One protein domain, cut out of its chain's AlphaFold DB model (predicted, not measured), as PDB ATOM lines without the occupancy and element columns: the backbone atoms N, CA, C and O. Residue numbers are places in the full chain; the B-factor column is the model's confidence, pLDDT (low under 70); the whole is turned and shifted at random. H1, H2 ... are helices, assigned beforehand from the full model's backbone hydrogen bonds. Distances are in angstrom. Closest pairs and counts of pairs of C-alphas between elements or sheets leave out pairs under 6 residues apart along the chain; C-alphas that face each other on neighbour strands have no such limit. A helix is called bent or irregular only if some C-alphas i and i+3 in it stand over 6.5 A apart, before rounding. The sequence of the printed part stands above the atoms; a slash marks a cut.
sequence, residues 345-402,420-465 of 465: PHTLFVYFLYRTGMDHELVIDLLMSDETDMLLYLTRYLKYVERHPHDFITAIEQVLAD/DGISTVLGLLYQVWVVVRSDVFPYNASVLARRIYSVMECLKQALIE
ATOM      1  N   PRO A 345      40.803   5.088  31.537       94.75
ATOM      2  CA  PRO A 345      40.561   5.876  32.743       94.75
ATOM      3  C   PRO A 345      40.470   7.381  32.473       94.75
ATOM      4  O   PRO A 345      39.673   8.070  33.102       94.75
ATOM      5  N   HIS A 346      41.274   7.899  31.543       95.31
ATOM      6  CA  HIS A 346      41.269   9.300  31.148       95.31
ATOM      7  C   HIS A 346      39.975   9.706  30.457       95.31
ATOM      8  O   HIS A 346      39.314  10.626  30.930       95.31
ATOM      9  N   THR A 347      39.568   8.999  29.402       92.75
ATOM     10  CA  THR A 347      38.343   9.347  28.671       92.75
ATOM     11  C   THR A 347      37.096   9.152  29.528       92.75
ATOM     12  O   THR A 347      36.196   9.982  29.463       92.75
ATOM     13  N   LEU A 348      37.056   8.128  30.392       93.88
ATOM     14  CA  LEU A 348      35.968   7.947  31.360       93.88
ATOM     15  C   LEU A 348      35.872   9.105  32.352       93.88
ATOM     16  O   LEU A 348      34.774   9.610  32.570       93.88
ATOM     17  N   PHE A 349      36.997   9.536  32.930       96.50
ATOM     18  CA  PHE A 349      37.002  10.635  33.894       96.50
ATOM     19  C   PHE A 349      36.619  11.966  33.246       96.50
ATOM     20  O   PHE A 349      35.761  12.674  33.764       96.50
ATOM     21  N   VAL A 350      37.203  12.297  32.088       95.31
ATOM     22  CA  VAL A 350      36.855  13.527  31.358       95.31
ATOM     23  C   VAL A 350      35.385  13.503  30.952       95.31
ATOM     24  O   VAL A 350      34.682  14.491  31.146       95.31
ATOM     25  N   TYR A 351      34.888  12.372  30.444       93.88
ATOM     26  CA  TYR A 351      33.482  12.245  30.072       93.88
ATOM     27  C   TYR A 351      32.555  12.324  31.288       93.88
ATOM     28  O   TYR A 351      31.479  12.906  31.200       93.88
ATOM     29  N   PHE A 352      32.968  11.784  32.436       94.88
ATOM     30  CA  PHE A 352      32.259  11.960  33.699       94.88
ATOM     31  C   PHE A 352      32.150  13.447  34.064       94.88
ATOM     32  O   PHE A 352      31.035  13.923  34.248       94.88
ATOM     33  N   LEU A 353      33.264  14.192  34.063       94.94
ATOM     34  CA  LEU A 353      33.250  15.633  34.340       94.94
ATOM     35  C   LEU A 353      32.386  16.407  33.335       94.94
ATOM     36  O   LEU A 353      31.603  17.271  33.717       94.94
ATOM     37  N   TYR A 354      32.479  16.058  32.052       93.25
ATOM     38  CA  TYR A 354      31.645  16.627  30.998       93.25
ATOM     39  C   TYR A 354      30.150  16.413  31.274       93.25
ATOM     40  O   TYR A 354      29.358  17.354  31.242       93.25
ATOM     41  N   ARG A 355      29.752  15.182  31.614       91.38
ATOM     42  CA  ARG A 355      28.354  14.828  31.911       91.38
ATOM     43  C   ARG A 355      27.818  15.497  33.169       91.38
ATOM     44  O   ARG A 355      26.606  15.664  33.279       91.38
ATOM     45  N   THR A 356      28.696  15.887  34.084       91.06
ATOM     46  CA  THR A 356      28.342  16.655  35.276       91.06
ATOM     47  C   THR A 356      28.467  18.165  35.064       91.06
ATOM     48  O   THR A 356      28.471  18.917  36.032       91.06
ATOM     49  N   GLY A 357      28.594  18.624  33.813       91.44
ATOM     50  CA  GLY A 357      28.667  20.045  33.474       91.44
ATOM     51  C   GLY A 357      29.945  20.733  33.951       91.44
ATOM     52  O   GLY A 357      29.937  21.943  34.146       91.44
ATOM     53  N   MET A 358      31.022  19.972  34.178       93.25
ATOM     54  CA  MET A 358      32.279  20.456  34.757       93.25
ATOM     55  C   MET A 358      32.072  21.155  36.117       93.25
ATOM     56  O   MET A 358      32.808  22.071  36.490       93.25
ATOM     57  N   ASP A 359      31.070  20.714  36.882       95.44
ATOM     58  CA  ASP A 359      30.748  21.301  38.177       95.44
ATOM     59  C   ASP A 359      31.664  20.775  39.294       95.44
ATOM     60  O   ASP A 359      31.590  19.619  39.723       95.44
ATOM     61  N   HIS A 360      32.540  21.652  39.788       95.31
ATOM     62  CA  HIS A 360      33.417  21.354  40.915       95.31
ATOM     63  C   HIS A 360      32.658  21.110  42.230       95.31
ATOM     64  O   HIS A 360      33.168  20.362  43.064       95.31
ATOM     65  N   GLU A 361      31.473  21.703  42.434       96.06
ATOM     66  CA  GLU A 361      30.682  21.511  43.657       96.06
ATOM     67  C   GLU A 361      30.222  20.056  43.758       96.06
ATOM     68  O   GLU A 361      30.419  19.423  44.794       96.06
ATOM     69  N   LEU A 362      29.759  19.471  42.648       95.44
ATOM     70  CA  LEU A 362      29.397  18.055  42.600       95.44
ATOM     71  C   LEU A 362      30.592  17.139  42.899       95.44
ATOM     72  O   LEU A 362      30.464  16.159  43.633       95.44
ATOM     73  N   VAL A 363      31.777  17.446  42.359       95.25
ATOM     74  CA  VAL A 363      32.993  16.668  42.659       95.25
ATOM     75  C   VAL A 363      33.319  16.731  44.155       95.25
ATOM     76  O   VAL A 363      33.705  15.719  44.742       95.25
ATOM     77  N   ILE A 364      33.153  17.896  44.782       95.56
ATOM     78  CA  ILE A 364      33.342  18.071  46.225       95.56
ATOM     79  C   ILE A 364      32.294  17.289  47.024       95.56
ATOM     80  O   ILE A 364      32.668  16.604  47.976       95.56
ATOM     81  N   ASP A 365      31.024  17.319  46.624       95.25
ATOM     82  CA  ASP A 365      29.952  16.554  47.268       95.25
ATOM     83  C   ASP A 365      30.235  15.048  47.231       95.25
ATOM     84  O   ASP A 365      30.174  14.373  48.262       95.25
ATOM     85  N   LEU A 366      30.657  14.525  46.076       95.31
ATOM     86  CA  LEU A 366      31.055  13.123  45.936       95.31
ATOM     87  C   LEU A 366      32.268  12.776  46.807       95.31
ATOM     88  O   LEU A 366      32.312  11.703  47.402       95.31
ATOM     89  N   LEU A 367      33.242  13.683  46.928       94.31
ATOM     90  CA  LEU A 367      34.406  13.497  47.803       94.31
ATOM     91  C   LEU A 367      34.057  13.503  49.297       94.31
ATOM     92  O   LEU A 367      34.807  12.928  50.092       94.31
ATOM     93  N   MET A 368      32.976  14.179  49.690       92.38
ATOM     94  CA  MET A 368      32.508  14.234  51.077       92.38
ATOM     95  C   MET A 368      31.540  13.101  51.429       92.38
ATOM     96  O   MET A 368      31.415  12.777  52.612       92.38
ATOM     97  N   SER A 369      30.887  12.508  50.427       92.38
ATOM     98  CA  SER A 369      29.933  11.413  50.586       92.38
ATOM     99  C   SER A 369      30.591  10.146  51.142       92.38
ATOM    100  O   SER A 369      31.600   9.674  50.621       92.38
ATOM    101  N   ASP A 370      29.991   9.569  52.184       88.69
ATOM    102  CA  ASP A 370      30.328   8.243  52.715       88.69
ATOM    103  C   ASP A 370      29.668   7.102  51.922       88.69
ATOM    104  O   ASP A 370      29.994   5.930  52.119       88.69
ATOM    105  N   GLU A 371      28.764   7.441  51.001       89.62
ATOM    106  CA  GLU A 371      28.092   6.492  50.118       89.62
ATOM    107  C   GLU A 371      28.923   6.156  48.874       89.62
ATOM    108  O   GLU A 371      28.585   5.204  48.165       89.62
ATOM    109  N   THR A 372      30.000   6.913  48.608       93.19
ATOM    110  CA  THR A 372      30.841   6.709  47.425       93.19
ATOM    111  C   THR A 372      32.328   6.537  47.725       93.19
ATOM    112  O   THR A 372      32.888   7.164  48.620       93.19
ATOM    113  N   ASP A 373      33.011   5.752  46.894       94.62
ATOM    114  CA  ASP A 373      34.466   5.572  46.947       94.62
ATOM    115  C   ASP A 373      35.239   6.674  46.184       94.62
ATOM    116  O   ASP A 373      36.397   6.478  45.795       94.62
ATOM    117  N   MET A 374      34.639   7.855  45.965       95.69
ATOM    118  CA  MET A 374      35.219   8.921  45.131       95.69
ATOM    119  C   MET A 374      36.601   9.356  45.623       95.69
ATOM    120  O   MET A 374      37.515   9.566  44.826       95.69
ATOM    121  N   LEU A 375      36.790   9.458  46.941       94.00
ATOM    122  CA  LEU A 375      38.073   9.848  47.529       94.00
ATOM    123  C   LEU A 375      39.183   8.838  47.206       94.00
ATOM    124  O   LEU A 375      40.312   9.227  46.873       94.00
ATOM    125  N   LEU A 376      38.866   7.543  47.296       94.69
ATOM    126  CA  LEU A 376      39.788   6.463  46.953       94.69
ATOM    127  C   LEU A 376      40.110   6.499  45.459       94.69
ATOM    128  O   LEU A 376      41.289   6.457  45.087       94.69
ATOM    129  N   TYR A 377      39.073   6.609  44.629       96.75
ATOM    130  CA  TYR A 377      39.194   6.699  43.182       96.75
ATOM    131  C   TYR A 377      40.062   7.889  42.764       96.75
ATOM    132  O   TYR A 377      41.125   7.679  42.181       96.75
ATOM    133  N   LEU A 378      39.689   9.117  43.132       96.62
ATOM    134  CA  LEU A 378      40.374  10.332  42.694       96.62
ATOM    135  C   LEU A 378      41.840  10.341  43.136       96.62
ATOM    136  O   LEU A 378      42.729  10.673  42.356       96.62
ATOM    137  N   THR A 379      42.133   9.905  44.363       94.62
ATOM    138  CA  THR A 379      43.519   9.838  44.854       94.62
ATOM    139  C   THR A 379      44.382   8.892  44.015       94.62
ATOM    140  O   THR A 379      45.545   9.197  43.729       94.62
ATOM    141  N   ARG A 380      43.837   7.730  43.631       96.06
ATOM    142  CA  ARG A 380      44.535   6.767  42.770       96.06
ATOM    143  C   ARG A 380      44.622   7.270  41.332       96.06
ATOM    144  O   ARG A 380      45.675   7.130  40.719       96.06
ATOM    145  N   TYR A 381      43.557   7.880  40.830       97.81
ATOM    146  CA  TYR A 381      43.477   8.396  39.474       97.81
ATOM    147  C   TYR A 381      44.470   9.537  39.236       97.81
ATOM    148  O   TYR A 381      45.226   9.498  38.274       97.81
ATOM    149  N   LEU A 382      44.593  10.492  40.163       97.31
ATOM    150  CA  LEU A 382      45.580  11.573  40.050       97.31
ATOM    151  C   LEU A 382      47.019  11.036  39.972       97.31
ATOM    152  O   LEU A 382      47.833  11.554  39.218       97.31
ATOM    153  N   LYS A 383      47.331   9.947  40.688       95.38
ATOM    154  CA  LYS A 383      48.633   9.263  40.569       95.38
ATOM    155  C   LYS A 383      48.846   8.646  39.180       95.38
ATOM    156  O   LYS A 383      49.986   8.500  38.751       95.38
ATOM    157  N   TYR A 384      47.773   8.216  38.526       95.62
ATOM    158  CA  TYR A 384      47.821   7.701  37.161       95.62
ATOM    159  C   TYR A 384      48.035   8.839  36.156       95.62
ATOM    160  O   TYR A 384      48.940   8.743  35.338       95.62
ATOM    161  N   VAL A 385      47.330   9.967  36.309       96.75
ATOM    162  CA  VAL A 385      47.552  11.184  35.501       96.75
ATOM    163  C   VAL A 385      48.987  11.706  35.625       96.75
ATOM    164  O   VAL A 385      49.597  12.034  34.617       96.75
ATOM    165  N   GLU A 386      49.571  11.715  36.830       94.94
ATOM    166  CA  GLU A 386      50.985  12.088  37.044       94.94
ATOM    167  C   GLU A 386      51.969  11.244  36.206       94.94
ATOM    168  O   GLU A 386      53.065  11.710  35.903       94.94
ATOM    169  N   ARG A 387      51.613   9.997  35.867       93.38
ATOM    170  CA  ARG A 387      52.457   9.089  35.072       93.38
ATOM    171  C   ARG A 387      52.238   9.233  33.572       93.38
ATOM    172  O   ARG A 387      53.177   8.997  32.823       93.38
ATOM    173  N   HIS A 388      51.030   9.624  33.171       94.12
ATOM    174  CA  HIS A 388      50.577   9.645  31.780       94.12
ATOM    175  C   HIS A 388      49.934  11.001  31.411       94.12
ATOM    176  O   HIS A 388      48.771  11.053  31.007       94.12
ATOM    177  N   PRO A 389      50.644  12.137  31.572       95.25
ATOM    178  CA  PRO A 389      50.045  13.461  31.394       95.25
ATOM    179  C   PRO A 389      49.630  13.749  29.940       95.25
ATOM    180  O   PRO A 389      48.570  14.332  29.722       95.25
ATOM    181  N   HIS A 390      50.411  13.308  28.947       94.94
ATOM    182  CA  HIS A 390      50.075  13.493  27.527       94.94
ATOM    183  C   HIS A 390      48.853  12.668  27.100       94.94
ATOM    184  O   HIS A 390      48.033  13.142  26.311       94.94
ATOM    185  N   ASP A 391      48.685  11.467  27.657       93.25
ATOM    186  CA  ASP A 391      47.506  10.636  27.393       93.25
ATOM    187  C   ASP A 391      46.244  11.278  27.978       93.25
ATOM    188  O   ASP A 391      45.172  11.210  27.374       93.25
ATOM    189  N   PHE A 392      46.367  11.952  29.128       95.81
ATOM    190  CA  PHE A 392      45.268  12.727  29.696       95.81
ATOM    191  C   PHE A 392      44.905  13.936  28.830       95.81
ATOM    192  O   PHE A 392      43.724  14.131  28.557       95.81
ATOM    193  N   ILE A 393      45.891  14.700  28.346       94.38
ATOM    194  CA  ILE A 393      45.674  15.815  27.404       94.38
ATOM    195  C   ILE A 393      44.948  15.320  26.147       94.38
ATOM    196  O   ILE A 393      43.892  15.838  25.794       94.38
ATOM    197  N   THR A 394      45.444  14.236  25.551       92.00
ATOM    198  CA  THR A 394      44.831  13.617  24.370       92.00
ATOM    199  C   THR A 394      43.382  13.201  24.643       92.00
ATOM    200  O   THR A 394      42.508  13.373  23.797       92.00
ATOM    201  N   ALA A 395      43.088  12.662  25.829       92.12
ATOM    202  CA  ALA A 395      41.728  12.292  26.207       92.12
ATOM    203  C   ALA A 395      40.802  13.508  26.382       92.12
ATOM    204  O   ALA A 395      39.621  13.409  26.049       92.12
ATOM    205  N   ILE A 396      41.317  14.637  26.885       92.69
ATOM    206  CA  ILE A 396      40.571  15.900  26.976       92.69
ATOM    207  C   ILE A 396      40.168  16.362  25.577       92.69
ATOM    208  O   ILE A 396      38.981  16.563  25.323       92.69
ATOM    209  N   GLU A 397      41.134  16.443  24.663       89.38
ATOM    210  CA  GLU A 397      40.900  16.828  23.270       89.38
ATOM    211  C   GLU A 397      39.882  15.893  22.602       89.38
ATOM    212  O   GLU A 397      38.896  16.346  22.029       89.38
ATOM    213  N   GLN A 398      40.060  14.575  22.737       87.00
ATOM    214  CA  GLN A 398      39.168  13.579  22.132       87.00
ATOM    215  C   GLN A 398      37.720  13.675  22.620       87.00
ATOM    216  O   GLN A 398      36.796  13.417  21.850       87.00
ATOM    217  N   VAL A 399      37.508  13.974  23.902       88.94
ATOM    218  CA  VAL A 399      36.164  14.010  24.491       88.94
ATOM    219  C   VAL A 399      35.476  15.353  24.233       88.94
ATOM    220  O   VAL A 399      34.267  15.367  23.986       88.94
ATOM    221  N   LEU A 400      36.224  16.459  24.264       88.50
ATOM    222  CA  LEU A 400      35.669  17.816  24.209       88.50
ATOM    223  C   LEU A 400      35.678  18.453  22.802       88.50
ATOM    224  O   LEU A 400      34.907  19.378  22.572       88.50
ATOM    225  N   ALA A 401      36.445  17.942  21.828       78.81
ATOM    226  CA  ALA A 401      36.549  18.543  20.484       78.81
ATOM    227  C   ALA A 401      35.246  18.547  19.650       78.81
ATOM    228  O   ALA A 401      35.083  19.360  18.741       78.81
ATOM    229  N   ASP A 402      34.305  17.647  19.933       61.28
ATOM    230  CA  ASP A 402      33.116  17.409  19.097       61.28
ATOM    231  C   ASP A 402      31.988  18.457  19.273       61.28
ATOM    232  O   ASP A 402      31.007  18.427  18.526       61.28
ATOM    233  N   ASP A 420      39.907  26.362  25.387       79.38
ATOM    234  CA  ASP A 420      40.503  25.052  25.192       79.38
ATOM    235  C   ASP A 420      40.030  24.158  26.346       79.38
ATOM    236  O   ASP A 420      40.106  24.532  27.523       79.38
ATOM    237  N   GLY A 421      39.525  22.964  26.030       87.94
ATOM    238  CA  GLY A 421      38.998  22.022  27.015       87.94
ATOM    239  C   GLY A 421      39.985  21.733  28.154       87.94
ATOM    240  O   GLY A 421      39.583  21.435  29.282       87.94
ATOM    241  N   ILE A 422      41.286  21.894  27.894       90.69
ATOM    242  CA  ILE A 422      42.344  21.794  28.901       90.69
ATOM    243  C   ILE A 422      42.263  22.927  29.935       90.69
ATOM    244  O   ILE A 422      42.385  22.661  31.134       90.69
ATOM    245  N   SER A 423      42.008  24.167  29.511       91.25
ATOM    246  CA  SER A 423      41.792  25.322  30.396       91.25
ATOM    247  C   SER A 423      40.582  25.108  31.303       91.25
ATOM    248  O   SER A 423      40.681  25.323  32.515       91.25
ATOM    249  N   THR A 424      39.482  24.582  30.755       92.94
ATOM    250  CA  THR A 424      38.283  24.215  31.526       92.94
ATOM    251  C   THR A 424      38.604  23.167  32.605       92.94
ATOM    252  O   THR A 424      38.290  23.358  33.784       92.94
ATOM    253  N   VAL A 425      39.298  22.078  32.247       94.62
ATOM    254  CA  VAL A 425      39.669  21.013  33.200       94.62
ATOM    255  C   VAL A 425      40.641  21.519  34.272       94.62
ATOM    256  O   VAL A 425      40.479  21.203  35.454       94.62
ATOM    257  N   LEU A 426      41.633  22.335  33.903       94.81
ATOM    258  CA  LEU A 426      42.551  22.961  34.860       94.81
ATOM    259  C   LEU A 426      41.818  23.914  35.812       94.81
ATOM    260  O   LEU A 426      42.117  23.925  37.011       94.81
ATOM    261  N   GLY A 427      40.844  24.672  35.304       95.75
ATOM    262  CA  GLY A 427      39.965  25.523  36.102       95.75
ATOM    263  C   GLY A 427      39.196  24.722  37.150       95.75
ATOM    264  O   GLY A 427      39.245  25.058  38.336       95.75
ATOM    265  N   LEU A 428      38.569  23.612  36.748       96.44
ATOM    266  CA  LEU A 428      37.867  22.702  37.658       96.44
ATOM    267  C   LEU A 428      38.803  22.150  38.740       96.44
ATOM    268  O   LEU A 428      38.501  22.249  39.932       96.44
ATOM    269  N   LEU A 429      39.964  21.609  38.352       96.88
ATOM    270  CA  LEU A 429      40.946  21.068  39.300       96.88
ATOM    271  C   LEU A 429      41.432  22.132  40.293       96.88
ATOM    272  O   LEU A 429      41.606  21.829  41.477       96.88
ATOM    273  N   TYR A 430      41.614  23.375  39.842       97.31
ATOM    274  CA  TYR A 430      41.974  24.490  40.712       97.31
ATOM    275  C   TYR A 430      40.880  24.783  41.743       97.31
ATOM    276  O   TYR A 430      41.193  24.917  42.928       97.31
ATOM    277  N   GLN A 431      39.607  24.830  41.337       97.19
ATOM    278  CA  GLN A 431      38.499  25.070  42.268       97.19
ATOM    279  C   GLN A 431      38.378  23.947  43.305       97.19
ATOM    280  O   GLN A 431      38.333  24.219  44.508       97.19
ATOM    281  N   VAL A 432      38.443  22.682  42.870       96.31
ATOM    282  CA  VAL A 432      38.472  21.526  43.785       96.31
ATOM    283  C   VAL A 432      39.647  21.652  44.759       96.31
ATOM    284  O   VAL A 432      39.484  21.491  45.968       96.31
ATOM    285  N   TRP A 433      40.836  22.004  44.267       96.88
ATOM    286  CA  TRP A 433      42.021  22.195  45.103       96.88
ATOM    287  C   TRP A 433      41.853  23.298  46.155       96.88
ATOM    288  O   TRP A 433      42.259  23.107  47.307       96.88
ATOM    289  N   VAL A 434      41.251  24.438  45.792       96.12
ATOM    290  CA  VAL A 434      40.977  25.546  46.723       96.12
ATOM    291  C   VAL A 434      40.089  25.072  47.872       96.12
ATOM    292  O   VAL A 434      40.421  25.324  49.034       96.12
ATOM    293  N   VAL A 435      39.010  24.349  47.562       94.94
ATOM    294  CA  VAL A 435      38.054  23.852  48.563       94.94
ATOM    295  C   VAL A 435      38.682  22.781  49.452       94.94
ATOM    296  O   VAL A 435      38.624  22.897  50.675       94.94
ATOM    297  N   VAL A 436      39.360  21.791  48.867       93.62
ATOM    298  CA  VAL A 436      40.008  20.680  49.595       93.62
ATOM    299  C   VAL A 436      41.104  21.172  50.553       93.62
ATOM    300  O   VAL A 436      41.391  20.527  51.562       93.62
ATOM    301  N   ARG A 437      41.730  22.318  50.261       93.50
ATOM    302  CA  ARG A 437      42.741  22.945  51.130       93.50
ATOM    303  C   ARG A 437      42.138  23.866  52.196       93.50
ATOM    304  O   ARG A 437      42.867  24.311  53.082       93.50
ATOM    305  N   SER A 438      40.860  24.211  52.084       90.88
ATOM    306  CA  SER A 438      40.196  25.088  53.045       90.88
ATOM    307  C   SER A 438      39.956  24.376  54.379       90.88
ATOM    308  O   SER A 438      39.844  23.153  54.436       90.88
ATOM    309  N   ASP A 439      39.794  25.156  55.447       84.25
ATOM    310  CA  ASP A 439      39.435  24.630  56.773       84.25
ATOM    311  C   ASP A 439      37.994  24.074  56.833       84.25
ATOM    312  O   ASP A 439      37.570  23.561  57.867       84.25
ATOM    313  N   VAL A 440      37.225  24.201  55.743       82.50
ATOM    314  CA  VAL A 440      35.824  23.762  55.643       82.50
ATOM    315  C   VAL A 440      35.722  22.296  55.207       82.50
ATOM    316  O   VAL A 440      34.705  21.655  55.466       82.50
ATOM    317  N   PHE A 441      36.765  21.734  54.587       87.94
ATOM    318  CA  PHE A 441      36.747  20.341  54.145       87.94
ATOM    319  C   PHE A 441      36.824  19.384  55.357       87.94
ATOM    320  O   PHE A 441      37.714  19.532  56.198       87.94
ATOM    321  N   PRO A 442      35.924  18.388  55.478       82.56
ATOM    322  CA  PRO A 442      35.713  17.640  56.725       82.56
ATOM    323  C   PRO A 442      36.852  16.677  57.105       82.56
ATOM    324  O   PRO A 442      36.882  16.162  58.225       82.56
ATOM    325  N   TYR A 443      37.805  16.435  56.201       84.12
ATOM    326  CA  TYR A 443      38.918  15.503  56.394       84.12
ATOM    327  C   TYR A 443      40.271  16.199  56.213       84.12
ATOM    328  O   TYR A 443      40.393  17.182  55.486       84.12
ATOM    329  N   ASN A 444      41.338  15.646  56.803       85.06
ATOM    330  CA  ASN A 444      42.701  16.101  56.508       85.06
ATOM    331  C   ASN A 444      43.113  15.663  55.093       85.06
ATOM    332  O   ASN A 444      43.773  14.642  54.899       85.06
ATOM    333  N   ALA A 445      42.740  16.468  54.103       87.94
ATOM    334  CA  ALA A 445      42.956  16.188  52.693       87.94
ATOM    335  C   ALA A 445      44.282  16.755  52.153       87.94
ATOM    336  O   ALA A 445      44.450  16.938  50.948       87.94
ATOM    337  N   SER A 446      45.269  16.996  53.025       89.25
ATOM    338  CA  SER A 446      46.581  17.544  52.641       89.25
ATOM    339  C   SER A 446      47.305  16.716  51.571       89.25
ATOM    340  O   SER A 446      47.996  17.270  50.713       89.25
ATOM    341  N   VAL A 447      47.134  15.390  51.592       89.88
ATOM    342  CA  VAL A 447      47.685  14.482  50.577       89.88
ATOM    343  C   VAL A 447      46.976  14.665  49.235       89.88
ATOM    344  O   VAL A 447      47.652  14.767  48.212       89.88
ATOM    345  N   LEU A 448      45.643  14.745  49.239       93.50
ATOM    346  CA  LEU A 448      44.844  14.954  48.032       93.50
ATOM    347  C   LEU A 448      45.146  16.324  47.411       93.50
ATOM    348  O   LEU A 448      45.490  16.393  46.236       93.50
ATOM    349  N   ALA A 449      45.141  17.395  48.213       94.56
ATOM    350  CA  ALA A 449      45.473  18.743  47.755       94.56
ATOM    351  C   ALA A 449      46.872  18.813  47.119       94.56
ATOM    352  O   ALA A 449      47.062  19.453  46.085       94.56
ATOM    353  N   ARG A 450      47.868  18.130  47.702       94.94
ATOM    354  CA  ARG A 450      49.217  18.068  47.122       94.94
ATOM    355  C   ARG A 450      49.225  17.361  45.766       94.94
ATOM    356  O   ARG A 450      49.927  17.819  44.873       94.94
ATOM    357  N   ARG A 451      48.467  16.272  45.618       95.31
ATOM    358  CA  ARG A 451      48.364  15.528  44.353       95.31
ATOM    359  C   ARG A 451      47.659  16.327  43.268       95.31
ATOM    360  O   ARG A 451      48.174  16.390  42.164       95.31
ATOM    361  N   ILE A 452      46.543  16.986  43.586       97.00
ATOM    362  CA  ILE A 452      45.849  17.846  42.614       97.00
ATOM    363  C   ILE A 452      46.803  18.938  42.114       97.00
ATOM    364  O   ILE A 452      46.935  19.137  40.911       97.00
ATOM    365  N   TYR A 453      47.538  19.585  43.027       96.88
ATOM    366  CA  TYR A 453      48.563  20.559  42.650       96.88
ATOM    367  C   TYR A 453      49.653  19.953  41.758       96.88
ATOM    368  O   TYR A 453      49.991  20.533  40.733       96.88
ATOM    369  N   SER A 454      50.174  18.777  42.119       96.94
ATOM    370  CA  SER A 454      51.188  18.079  41.323       96.94
ATOM    371  C   SER A 454      50.700  17.785  39.907       96.94
ATOM    372  O   SER A 454      51.424  18.061  38.958       96.94
ATOM    373  N   VAL A 455      49.471  17.282  39.755       97.06
ATOM    374  CA  VAL A 455      48.856  17.029  38.446       97.06
ATOM    375  C   VAL A 455      48.751  18.314  37.635       97.06
ATOM    376  O   VAL A 455      49.188  18.324  36.491       97.06
ATOM    377  N   MET A 456      48.246  19.409  38.212       97.25
ATOM    378  CA  MET A 456      48.150  20.687  37.492       97.25
ATOM    379  C   MET A 456      49.512  21.156  36.959       97.25
ATOM    380  O   MET A 456      49.594  21.633  35.832       97.25
ATOM    381  N   GLU A 457      50.588  21.003  37.736       96.81
ATOM    382  CA  GLU A 457      51.939  21.358  37.283       96.81
ATOM    383  C   GLU A 457      52.470  20.391  36.211       96.81
ATOM    384  O   GLU A 457      53.064  20.841  35.234       96.81
ATOM    385  N   CYS A 458      52.213  19.083  36.344       95.50
ATOM    386  CA  CYS A 458      52.554  18.092  35.320       95.50
ATOM    387  C   CYS A 458      51.867  18.391  33.980       95.50
ATOM    388  O   CYS A 458      52.509  18.303  32.941       95.50
ATOM    389  N   LEU A 459      50.589  18.775  34.001       94.56
ATOM    390  CA  LEU A 459      49.839  19.102  32.787       94.56
ATOM    391  C   LEU A 459      50.352  20.380  32.129       94.56
ATOM    392  O   LEU A 459      50.575  20.389  30.925       94.56
ATOM    393  N   LYS A 460      50.631  21.432  32.909       93.38
ATOM    394  CA  LYS A 460      51.255  22.655  32.377       93.38
ATOM    395  C   LYS A 460      52.599  22.376  31.713       93.38
ATOM    396  O   LYS A 460      52.895  22.972  30.687       93.38
ATOM    397  N   GLN A 461      53.409  21.497  32.301       93.19
ATOM    398  CA  GLN A 461      54.695  21.116  31.724       93.19
ATOM    399  C   GLN A 461      54.512  20.324  30.421       93.19
ATOM    400  O   GLN A 461      55.161  20.641  29.431       93.19
ATOM    401  N   ALA A 462      53.592  19.357  30.405       91.75
ATOM    402  CA  ALA A 462      53.296  18.532  29.234       91.75
ATOM    403  C   ALA A 462      52.687  19.312  28.053       91.75
ATOM    404  O   ALA A 462      52.751  18.835  26.930       91.75
ATOM    405  N   LEU A 463      52.109  20.494  28.291       89.00
ATOM    406  CA  LEU A 463      51.651  21.416  27.237       89.00
ATOM    407  C   LEU A 463      52.789  22.204  26.572       89.00
ATOM    408  O   LEU A 463      52.606  22.761  25.492       89.00
ATOM    409  N   ILE A 464      53.931  22.334  27.251       89.81
ATOM    410  CA  ILE A 464      55.095  23.089  26.763       89.81
ATOM    411  C   ILE A 464      56.049  22.177  25.975       89.81
ATOM    412  O   ILE A 464      56.771  22.663  25.100       89.81
ATOM    413  N   GLU A 465      56.086  20.892  26.332       80.88
ATOM    414  CA  GLU A 465      56.869  19.827  25.684       80.88
ATOM    415  C   GLU A 465      56.203  19.327  24.401       80.88
ATOM    416  O   GLU A 465      56.946  19.178  23.399       80.88
TER     417      GLU A 465
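This is residues 345 to 402 and 420 to 465 of the 465 residues of the protein "LINES_N domain-containing protein" of Absidia glauca (UniProt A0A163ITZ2). Two long helices, H5 and H6, run side by side as a hairpin, and H4 crosses its open end, away from the link of residues 437 to 445. H1, H2 and H3 cover one face of this hairpin, with H3 beside H6, H2 packed on H5, and H1 packed on H4. The printed part has 104 residues with six named helices, H1 to H6 in chain order, and no named strand; the class is all helix. The whole is compact, with a radius of gyration of the C-alphas of 13.1 A and spans of 36 by 26 by 20 A.

Find C-alpha 446 at (46.581, 17.544, 52.641); from there H6, residues 446 to 462, runs 24.4 A to C-alpha 462 at (53.296, 18.532, 29.234). H5, residues 421 to 436, measures 22.6 A. H4, residues 389 to 402, measures 21.3 A and is irregular: C-alphas 399 and 402 are 7.1 A apart. H3 is residues 374 to 385, 15.8 A long, and H2 is residues 360 to 368, 12.4 A long. H1, residues 345 to 355, begins at C-alpha 345 at (40.561, 5.876, 32.743) and is 15.2 A long.

Look first at H6, which touches H5 in a helical hairpin, at a shallow tilt of 20 degrees, opposite ways; the closest C-alphas, of Trp 433 and Ala 449, are 5.6 A apart. With residues 448 to 455 alone, H6 touches H3 at a shallow tilt of 32 degrees, the same way, closest at C-alphas 379 and 448, 6.2 A. H4 touches H6 with residues 389 to 393 alone, about perpendicular at 76 degrees, closest at C-alphas 389 and 459, 5.8 A. H5 touches H4 with residues 421 to 422 alone, closest at C-alphas 421 and 400, 6.1 A. H2 touches H5 at a steep tilt of 44 degrees, closest at C-alphas 360 and 428, 5.7 A. H2 and H3 touch only at the corner, closest at C-alphas 367 and 375, 5.2 A. H1 touches H4 at a steep tilt of 39 degrees, closest at C-alphas 347 and 395, 5.1 A. H3 and H5 are apart. In H1, H2, H5 and H6 every O i to N i+4 pair is within hydrogen-bond range; in H3 it is 7 of 8 and in H4 9 of 10.

The farthest C-alphas, of Glu 371 and Glu 465, are 40.0 A apart. Residues 403 to 419 are not printed, and C-alphas 402 and 420 stand 12.3 A apart across this cut. Of the links printed whole, none is long. The mean pLDDT of the printed part is 92.7; residue 402 alone is under 70.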